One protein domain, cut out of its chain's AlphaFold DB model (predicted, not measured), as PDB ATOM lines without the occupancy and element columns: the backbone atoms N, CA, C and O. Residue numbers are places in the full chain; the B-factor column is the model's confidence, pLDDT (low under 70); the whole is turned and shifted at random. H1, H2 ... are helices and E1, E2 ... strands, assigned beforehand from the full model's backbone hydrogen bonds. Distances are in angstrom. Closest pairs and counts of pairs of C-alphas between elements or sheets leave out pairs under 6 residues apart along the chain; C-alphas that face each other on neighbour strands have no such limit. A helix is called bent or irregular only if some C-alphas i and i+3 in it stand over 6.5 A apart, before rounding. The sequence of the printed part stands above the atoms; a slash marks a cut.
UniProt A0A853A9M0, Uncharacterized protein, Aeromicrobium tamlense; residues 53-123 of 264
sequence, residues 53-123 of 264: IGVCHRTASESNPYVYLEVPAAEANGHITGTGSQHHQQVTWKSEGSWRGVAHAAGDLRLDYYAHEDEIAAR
ATOM      1  N   ILE A  53       1.904  48.655 -12.611       91.19
ATOM      2  CA  ILE A  53       2.879  47.796 -13.280       91.19
ATOM      3  C   ILE A  53       2.665  46.329 -12.908       91.19
ATOM      4  O   ILE A  53       2.152  46.013 -11.831       91.19
ATOM      5  N   GLY A  54       3.049  45.442 -13.825       93.38
ATOM      6  CA  GLY A  54       3.060  44.004 -13.590       93.38
ATOM      7  C   GLY A  54       4.244  43.607 -12.714       93.38
ATOM      8  O   GLY A  54       5.391  43.938 -13.019       93.38
ATOM      9  N   VAL A  55       3.975  42.874 -11.638       93.94
ATOM     10  CA  VAL A  55       4.991  42.274 -10.771       93.94
ATOM     11  C   VAL A  55       4.699  40.788 -10.642       93.94
ATOM     12  O   VAL A  55       3.592  40.385 -10.290       93.94
ATOM     13  N   CYS A  56       5.716  39.975 -10.895       94.25
ATOM     14  CA  CYS A  56       5.711  38.565 -10.567       94.25
ATOM     15  C   CYS A  56       6.163  38.401  -9.119       94.25
ATOM     16  O   CYS A  56       7.348  38.474  -8.797       94.25
ATOM     17  N   HIS A  57       5.180  38.235  -8.238       92.19
ATOM     18  CA  HIS A  57       5.378  38.076  -6.805       92.19
ATOM     19  C   HIS A  57       5.632  36.605  -6.467       92.19
ATOM     20  O   HIS A  57       4.904  35.726  -6.929       92.19
ATOM     21  N   ARG A  58       6.668  36.319  -5.675       92.25
ATOM     22  CA  ARG A  58       7.028  34.954  -5.278       92.25
ATOM     23  C   ARG A  58       5.945  34.313  -4.410       92.25
ATOM     24  O   ARG A  58       5.460  34.912  -3.456       92.25
ATOM     25  N   THR A  59       5.613  33.057  -4.683       91.44
ATOM     26  CA  THR A  59       4.794  32.227  -3.782       91.44
ATOM     27  C   THR A  59       5.698  31.359  -2.895       91.44
ATOM     28  O   THR A  59       6.918  31.375  -3.053       91.44
ATOM     29  N   ALA A  60       5.129  30.550  -1.994       88.56
ATOM     30  CA  ALA A  60       5.862  29.506  -1.260       88.56
ATOM     31  C   ALA A  60       5.855  28.117  -1.955       88.56
ATOM     32  O   ALA A  60       6.437  27.160  -1.432       88.56
ATOM     33  N   SER A  61       5.195  27.988  -3.114       90.00
ATOM     34  CA  SER A  61       5.109  26.748  -3.901       90.00
ATOM     35  C   SER A  61       6.332  26.559  -4.801       90.00
ATOM     36  O   SER A  61       6.893  27.541  -5.271       90.00
ATOM     37  N   GLU A  62       6.704  25.314  -5.105       86.44
ATOM     38  CA  GLU A  62       7.699  25.033  -6.158       86.44
ATOM     39  C   GLU A  62       7.039  24.797  -7.523       86.44
ATOM     40  O   GLU A  62       7.619  25.134  -8.545       86.44
ATOM     41  N   SER A  63       5.802  24.283  -7.560       87.88
ATOM     42  CA  SER A  63       5.066  24.019  -8.810       87.88
ATOM     43  C   SER A  63       4.398  25.255  -9.419       87.88
ATOM     44  O   SER A  63       3.900  25.199 -10.538       87.88
ATOM     45  N   ASN A  64       4.357  26.360  -8.674       90.62
ATOM     46  CA  ASN A  64       3.950  27.672  -9.169       90.62
ATOM     47  C   ASN A  64       4.734  28.751  -8.400       90.62
ATOM     48  O   ASN A  64       4.199  29.329  -7.447       90.62
ATOM     49  N   PRO A  65       6.024  28.964  -8.719       92.69
ATOM     50  CA  PRO A  65       6.929  29.762  -7.890       92.69
ATOM     51  C   PRO A  65       6.585  31.256  -7.857       92.69
ATOM     52  O   PRO A  65       6.999  31.940  -6.919       92.69
ATOM     53  N   TYR A  66       5.784  31.745  -8.811       94.94
ATOM     54  CA  TYR A  66       5.369  33.143  -8.929       94.94
ATOM     55  C   TYR A  66       3.877  33.299  -9.248       94.94
ATOM     56  O   TYR A  66       3.246  32.419  -9.827       94.94
ATOM     57  N   VAL A  67       3.310  34.450  -8.890       94.62
ATOM     58  CA  VAL A  67       1.962  34.882  -9.274       94.62
ATOM     59  C   VAL A  67       2.010  36.301  -9.835       94.62
ATOM     60  O   VAL A  67       2.675  37.177  -9.283       94.62
ATOM     61  N   TYR A  68       1.306  36.529 -10.945       95.06
ATOM     62  CA  TYR A  68       1.219  37.842 -11.578       95.06
ATOM     63  C   TYR A  68       0.265  38.756 -10.799       95.06
ATOM     64  O   TYR A  68      -0.914  38.433 -10.626       95.06
ATOM     65  N   LEU A  69       0.766  39.912 -10.365       92.69
ATOM     66  CA  LEU A  69       0.011  40.964  -9.687       92.69
ATOM     67  C   LEU A  69       0.142  42.295 -10.440       92.69
ATOM     68  O   LEU A  69       1.179  42.598 -11.024       92.69
ATOM     69  N   GLU A  70      -0.899  43.124 -10.368       92.38
ATOM     70  CA  GLU A  70      -0.840  44.539 -10.755       92.38
ATOM     71  C   GLU A  70      -0.777  45.400  -9.496       92.38
ATOM     72  O   GLU A  70      -1.765  45.489  -8.763       92.38
ATOM     73  N   VAL A  71       0.349  46.069  -9.271       88.44
ATOM     74  CA  VAL A  71       0.566  46.938  -8.102       88.44
ATOM     75  C   VAL A  71       0.794  48.392  -8.531       88.44
ATOM     76  O   VAL A  71       1.226  48.628  -9.666       88.44
ATOM     77  N   PRO A  72       0.524  49.387  -7.664       88.50
ATOM     78  CA  PRO A  72       0.951  50.762  -7.899       88.50
ATOM     79  C   PRO A  72       2.478  50.837  -8.042       88.50
ATOM     80  O   PRO A  72       3.215  50.236  -7.258       88.50
ATOM     81  N   ALA A  73       2.972  51.615  -9.006       84.88
ATOM     82  CA  ALA A  73       4.405  51.742  -9.285       84.88
ATOM     83  C   ALA A  73       5.222  52.225  -8.068       84.88
ATOM     84  O   ALA A  73       6.365  51.813  -7.884       84.88
ATOM     85  N   ALA A  74       4.612  53.029  -7.191       81.44
ATOM     86  CA  ALA A  74       5.215  53.492  -5.940       81.44
ATOM     87  C   ALA A  74       5.464  52.373  -4.904       81.44
ATOM     88  O   ALA A  74       6.319  52.527  -4.034       81.44
ATOM     89  N   GLU A  75       4.736  51.255  -4.983       77.12
ATOM     90  CA  GLU A  75       4.798  50.152  -4.010       77.12
ATOM     91  C   GLU A  75       5.671  48.986  -4.508       77.12
ATOM     92  O   GLU A  75       6.327  48.306  -3.714       77.12
ATOM     93  N   ALA A  76       5.750  48.792  -5.829       76.94
ATOM     94  CA  ALA A  76       6.443  47.677  -6.479       76.94
ATOM     95  C   ALA A  76       7.917  47.501  -6.074       76.94
ATOM     96  O   ALA A  76       8.394  46.374  -5.931       76.94
ATOM     97  N   ASN A  77       8.649  48.591  -5.832       73.75
ATOM     98  CA  ASN A  77      10.054  48.497  -5.429       73.75
ATOM     99  C   ASN A  77      10.229  47.778  -4.072       73.75
ATOM    100  O   ASN A  77      11.237  47.114  -3.853       73.75
ATOM    101  N   GLY A  78       9.230  47.854  -3.179       69.06
ATOM    102  CA  GLY A  78       9.225  47.130  -1.904       69.06
ATOM    103  C   GLY A  78       8.962  45.624  -2.037       69.06
ATOM    104  O   GLY A  78       9.304  44.870  -1.125       69.06
ATOM    105  N   HIS A  79       8.392  45.184  -3.163       70.50
ATOM    106  CA  HIS A  79       8.220  43.769  -3.493       70.50
ATOM    107  C   HIS A  79       9.536  43.133  -3.944       70.50
ATOM    108  O   HIS A  79       9.976  42.126  -3.385       70.50
ATOM    109  N   ILE A  80      10.183  43.772  -4.920       75.94
ATOM    110  CA  ILE A  80      11.304  43.219  -5.694       75.94
ATOM    111  C   ILE A  80      12.570  43.042  -4.860       75.94
ATOM    112  O   ILE A  80      13.215  42.001  -4.924       75.94
ATOM    113  N   THR A  81      12.894  44.004  -3.997       69.69
ATOM    114  CA  THR A  81      14.030  43.856  -3.073       69.69
ATOM    115  C   THR A  81      13.768  42.838  -1.959       69.69
ATOM    116  O   THR A  81      14.689  42.488  -1.225       69.69
ATOM    117  N   GLY A  82      12.512  42.428  -1.752       64.81
ATOM    118  CA  GLY A  82      12.083  41.681  -0.571       64.81
ATOM    119  C   GLY A  82      12.199  42.457   0.750       64.81
ATOM    120  O   GLY A  82      12.007  41.857   1.801       64.81
ATOM    121  N   THR A  83      12.503  43.765   0.726       60.62
ATOM    122  CA  THR A  83      12.743  44.581   1.937       60.62
ATOM    123  C   THR A  83      11.562  45.457   2.359       60.62
ATOM    124  O   THR A  83      11.692  46.230   3.307       60.62
ATOM    125  N   GLY A  84      10.426  45.410   1.655       62.00
ATOM    126  CA  GLY A  84       9.208  46.104   2.076       62.00
ATOM    127  C   GLY A  84       8.561  45.442   3.296       62.00
ATOM    128  O   GLY A  84       8.602  44.223   3.437       62.00
ATOM    129  N   SER A  85       7.888  46.224   4.148       61.62
ATOM    130  CA  SER A  85       7.236  45.739   5.382       61.62
ATOM    131  C   SER A  85       6.167  44.654   5.171       61.62
ATOM    132  O   SER A  85       5.777  43.993   6.127       61.62
ATOM    133  N   GLN A  86       5.707  44.465   3.929       63.72
ATOM    134  CA  GLN A  86       4.778  43.401   3.531       63.72
ATOM    135  C   GLN A  86       5.452  42.014   3.451       63.72
ATOM    136  O   GLN A  86       4.767  40.997   3.431       63.72
ATOM    137  N   HIS A  87       6.790  41.957   3.418       65.56
ATOM    138  CA  HIS A  87       7.577  40.737   3.207       65.56
ATOM    139  C   HIS A  87       8.346  40.323   4.461       65.56
ATOM    140  O   HIS A  87       9.571  40.263   4.486       65.56
ATOM    141  N   HIS A  88       7.609  39.970   5.511       65.44
ATOM    142  CA  HIS A  88       8.169  39.435   6.758       65.44
ATOM    143  C   HIS A  88       8.726  37.997   6.642       65.44
ATOM    144  O   HIS A  88       9.132  37.417   7.648       65.44
ATOM    145  N   GLN A  89       8.760  37.403   5.441       71.88
ATOM    146  CA  GLN A  89       9.430  36.128   5.172       71.88
ATOM    147  C   GLN A  89      10.255  36.183   3.877       71.88
ATOM    148  O   GLN A  89       9.802  36.638   2.822       71.88
ATOM    149  N   GLN A  90      11.484  35.676   3.973       83.25
ATOM    150  CA  GLN A  90      12.309  35.326   2.823       83.25
ATOM    151  C   GLN A  90      11.845  33.963   2.303       83.25
ATOM    152  O   GLN A  90      11.619  33.047   3.091       83.25
ATOM    153  N   VAL A  91      11.694  33.836   0.986       89.50
ATOM    154  CA  VAL A  91      11.430  32.551   0.330       89.50
ATOM    155  C   VAL A  91      12.697  32.155  -0.405       89.50
ATOM    156  O   VAL A  91      13.311  32.991  -1.063       89.50
ATOM    157  N   THR A  92      13.075  30.889  -0.303       92.06
ATOM    158  CA  THR A  92      14.204  30.311  -1.028       92.06
ATOM    159  C   THR A  92      13.737  29.210  -1.972       92.06
ATOM    160  O   THR A  92      12.665  28.624  -1.785       92.06
ATOM    161  N   TRP A  93      14.537  28.931  -2.996       93.69
ATOM    162  CA  TRP A  93      14.358  27.762  -3.852       93.69
ATOM    163  C   TRP A  93      14.672  26.480  -3.076       93.69
ATOM    164  O   TRP A  93      15.673  26.417  -2.360       93.69
ATOM    165  N   LYS A  94      13.831  25.444  -3.199       92.44
ATOM    166  CA  LYS A  94      14.032  24.175  -2.469       92.44
ATOM    167  C   LYS A  94      14.979  23.206  -3.183       92.44
ATOM    168  O   LYS A  94      15.482  22.281  -2.550       92.44
ATOM    169  N   SER A  95      15.236  23.420  -4.471       92.81
ATOM    170  CA  SER A  95      16.184  22.663  -5.291       92.81
ATOM    171  C   SER A  95      17.020  23.595  -6.169       92.81
ATOM    172  O   SER A  95      16.687  24.768  -6.351       92.81
ATOM    173  N   GLU A  96      18.084  23.046  -6.752       93.50
ATOM    174  CA  GLU A  96      18.709  23.630  -7.938       93.50
ATOM    175  C   GLU A  96      17.710  23.644  -9.113       93.50
ATOM    176  O   GLU A  96      16.765  22.843  -9.143       93.50
ATOM    177  N   GLY A  97      17.889  24.570 -10.052       91.69
ATOM    178  CA  GLY A  97      17.044  24.714 -11.235       91.69
ATOM    179  C   GLY A  97      17.367  25.975 -12.034       91.69
ATOM    180  O   GLY A  97      18.427  26.582 -11.875       91.69
ATOM    181  N   SER A  98      16.434  26.384 -12.890       91.50
ATOM    182  CA  SER A  98      16.471  27.672 -13.583       91.50
ATOM    183  C   SER A  98      15.086  28.300 -13.636       91.50
ATOM    184  O   SER A  98      14.105  27.576 -13.752       91.50
ATOM    185  N   TRP A  99      15.025  29.633 -13.630       90.75
ATOM    186  CA  TRP A  99      13.809  30.406 -13.890       90.75
ATOM    187  C   TRP A  99      14.120  31.566 -14.841       90.75
ATOM    188  O   TRP A  99      15.045  32.344 -14.600       90.75
ATOM    189  N   ARG A 100      13.369  31.693 -15.940       89.94
ATOM    190  CA  ARG A 100      13.594  32.653 -17.046       89.94
ATOM    191  C   ARG A 100      15.022  32.577 -17.596       89.94
ATOM    192  O   ARG A 100      15.654  33.591 -17.883       89.94
ATOM    193  N   GLY A 101      15.550  31.352 -17.677       88.50
ATOM    194  CA  GLY A 101      16.926  31.060 -18.091       88.50
ATOM    195  C   GLY A 101      18.018  31.428 -17.074       88.50
ATOM    196  O   GLY A 101      19.194  31.221 -17.359       88.50
ATOM    197  N   VAL A 102      17.664  31.948 -15.893       89.44
ATOM    198  CA  VAL A 102      18.612  32.237 -14.805       89.44
ATOM    199  C   VAL A 102      18.690  31.025 -13.882       89.44
ATOM    200  O   VAL A 102      17.689  30.650 -13.273       89.44
ATOM    201  N   ALA A 103      19.867  30.406 -13.780       92.50
ATOM    202  CA  ALA A 103      20.104  29.293 -12.862       92.50
ATOM    203  C   ALA A 103      20.058  29.745 -11.390       92.50
ATOM    204  O   ALA A 103      20.469  30.862 -11.069       92.50
ATOM    205  N   HIS A 104      19.593  28.865 -10.505       92.00
ATOM    206  CA  HIS A 104      19.569  29.056  -9.053       92.00
ATOM    207  C   HIS A 104      19.919  27.750  -8.329       92.00
ATOM    208  O   HIS A 104      19.588  26.662  -8.800       92.00
ATOM    209  N   ALA A 105      20.549  27.851  -7.162       95.50
ATOM    210  CA  ALA A 105      20.835  26.733  -6.271       95.50
ATOM    211  C   ALA A 105      19.715  26.516  -5.235       95.50
ATOM    212  O   ALA A 105      18.871  27.381  -4.990       95.50
ATOM    213  N   ALA A 106      19.734  25.359  -4.568       94.81
ATOM    214  CA  ALA A 106      18.908  25.137  -3.385       94.81
ATOM    215  C   ALA A 106      19.350  26.081  -2.250       94.81
ATOM    216  O   ALA A 106      20.526  26.121  -1.890       94.81
ATOM    217  N   GLY A 107      18.407  26.823  -1.670       92.62
ATOM    218  CA  GLY A 107      18.674  27.833  -0.644       92.62
ATOM    219  C   GLY A 107      18.868  29.261  -1.171       92.62
ATOM    220  O   GLY A 107      18.833  30.185  -0.361       92.62
ATOM    221  N   ASP A 108      18.986  29.471  -2.488       92.94
ATOM    222  CA  ASP A 108      19.038  30.823  -3.060       92.94
ATOM    223  C   ASP A 108      17.727  31.580  -2.820       92.94
ATOM    224  O   ASP A 108      16.634  31.008  -2.883       92.94
ATOM    225  N   LEU A 109      17.828  32.892  -2.579       90.44
ATOM    226  CA  LEU A 109      16.668  33.763  -2.388       90.44
ATOM    227  C   LEU A 109      15.841  33.864  -3.674       90.44
ATOM    228  O   LEU A 109      16.307  34.360  -4.699       90.44
ATOM    229  N   ARG A 110      14.566  33.483  -3.582       91.00
ATOM    230  CA  ARG A 110      13.558  33.816  -4.584       91.00
ATOM    231  C   ARG A 110      13.090  35.248  -4.311       91.00
ATOM    232  O   ARG A 110      12.671  35.556  -3.197       91.00
ATOM    233  N   LEU A 111      13.188  36.131  -5.303       89.81
ATOM    234  CA  LEU A 111      12.830  37.554  -5.204       89.81
ATOM    235  C   LEU A 111      11.705  37.880  -6.185       89.81
ATOM    236  O   LEU A 111      11.633  37.274  -7.247       89.81
ATOM    237  N   ASP A 112      10.842  38.841  -5.849       91.12
ATOM    238  CA  ASP A 112       9.829  39.313  -6.802       91.12
ATOM    239  C   ASP A 112      10.525  40.048  -7.962       91.12
ATOM    240  O   ASP A 112      11.607  40.608  -7.782       91.12
ATOM    241  N   TYR A 113       9.912  40.102  -9.145       91.50
ATOM    242  CA  TYR A 113      10.490  40.807 -10.297       91.50
ATOM    243  C   TYR A 113       9.436  41.566 -11.118       91.50
ATOM    244  O   TYR A 113       8.251  41.229 -11.096       91.50
ATOM    245  N   TYR A 114       9.855  42.614 -11.842       93.12
ATOM    246  CA  TYR A 114       8.993  43.305 -12.809       93.12
ATOM    247  C   TYR A 114       8.653  42.348 -13.958       93.12
ATOM    248  O   TYR A 114       9.561  41.839 -14.617       93.12
ATOM    249  N   ALA A 115       7.365  42.107 -14.199       93.69
ATOM    250  CA  ALA A 115       6.914  41.244 -15.286       93.69
ATOM    251  C   ALA A 115       7.292  41.856 -16.648       93.69
ATOM    252  O   ALA A 115       7.156  43.066 -16.845       93.69
ATOM    253  N   HIS A 116       7.771  41.033 -17.581       92.25
ATOM    254  CA  HIS A 116       8.082  41.471 -18.945       92.25
ATOM    255  C   HIS A 116       6.802  41.655 -19.794       92.25
ATOM    256  O   HIS A 116       5.703  41.313 -19.356       92.25
ATOM    257  N   GLU A 117       6.904  42.238 -20.994       91.12
ATOM    258  CA  GLU A 117       5.737  42.637 -21.807       91.12
ATOM    259  C   GLU A 117       4.810  41.459 -22.172       91.12
ATOM    260  O   GLU A 117       3.586  41.603 -22.186       91.12
ATOM    261  N   ASP A 118       5.384  40.279 -22.407       92.12
ATOM    262  CA  ASP A 118       4.680  39.018 -22.656       92.12
ATOM    263  C   ASP A 118       4.037  38.442 -21.384       92.12
ATOM    264  O   ASP A 118       2.884  38.016 -21.429       92.12
ATOM    265  N   GLU A 119       4.721  38.506 -20.239       93.88
ATOM    266  CA  GLU A 119       4.173  38.126 -18.926       93.88
ATOM    267  C   GLU A 119       2.969  39.015 -18.537       93.88
ATOM    268  O   GLU A 119       1.942  38.527 -18.056       93.88
ATOM    269  N   ILE A 120       3.050  40.322 -18.824       94.06
ATOM    270  CA  ILE A 120       1.957  41.294 -18.655       94.06
ATOM    271  C   ILE A 120       0.786  40.969 -19.593       94.06
ATOM    272  O   ILE A 120      -0.364  40.920 -19.146       94.06
ATOM    273  N   ALA A 121       1.057  40.709 -20.878       93.06
ATOM    274  CA  ALA A 121       0.029  40.367 -21.861       93.06
ATOM    275  C   ALA A 121      -0.671  39.029 -21.546       93.06
ATOM    276  O   ALA A 121      -1.891  38.921 -21.681       93.06
ATOM    277  N   ALA A 122       0.078  38.029 -21.074       93.25
ATOM    278  CA  ALA A 122      -0.437  36.731 -20.639       93.25
ATOM    279  C   ALA A 122      -1.110  36.770 -19.254       93.25
ATOM    280  O   ALA A 122      -1.818  35.823 -18.892       93.25
ATOM    281  N   ARG A 123      -0.887  37.843 -18.478       94.88
ATOM    282  CA  ARG A 123      -1.241  37.985 -17.051       94.88
ATOM    283  C   ARG A 123      -0.694  36.843 -16.185       94.88
ATOM    284  O   ARG A 123      -1.352  36.402 -15.241       94.88
TER     285      ARG A 123
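This is residues 53 to 123 of the 264 residues of an uncharacterized protein of Aeromicrobium tamlense (UniProt A0A853A9M0). A two-stranded hairpin, E1 and E2, has the short helices H1 and H2 on either side, and long loops lead to a small second hairpin, E3 and E4, away from it. The printed part has 71 residues, with E1, E2, H1, E3, E4, H2 in order, mixed helices and strands, under half of the residues in named elements. It is compact, radius of gyration of the C-alphas 12.1 A, spanning 32 by 29 by 17 A.

Start at E1, residues 53 to 58, antiparallel to E2, residues 66 to 72; N 55 and O 69 are 2.9 A apart, within hydrogen-bond range. Next, H1, residues 73 to 80, is irregular, but only just: C-alphas 74 and 77 are 7.0 A apart. In H1, 1 of 4 O i to N i+4 and 2 of 5 O i to N i+3 pairs are within range; in H2, residues 117 to 122, every O i to N i+4 pair is. The closest C-alphas of E1 and H1 are those of Ile 53 and Ala 73, 5.8 A; of E1 and H2, Gly 54 and Ile 120, 5.8 A. E3, residues 97 to 99, and E4, residues 102 to 104, are antiparallel, N 99 and O 102 at 2.9 A.

Find C-alpha 53 at (2.879, 47.796, -13.280); E1 runs 15.7 A, E2 18.2 A. H2 ends at C-alpha 122, (-0.437, 36.731, -20.639).

The printed part has no cut; the links H1 to E3 and E4 to H2 are long. pLDDT is under 70 at residues 78 and 81 to 88.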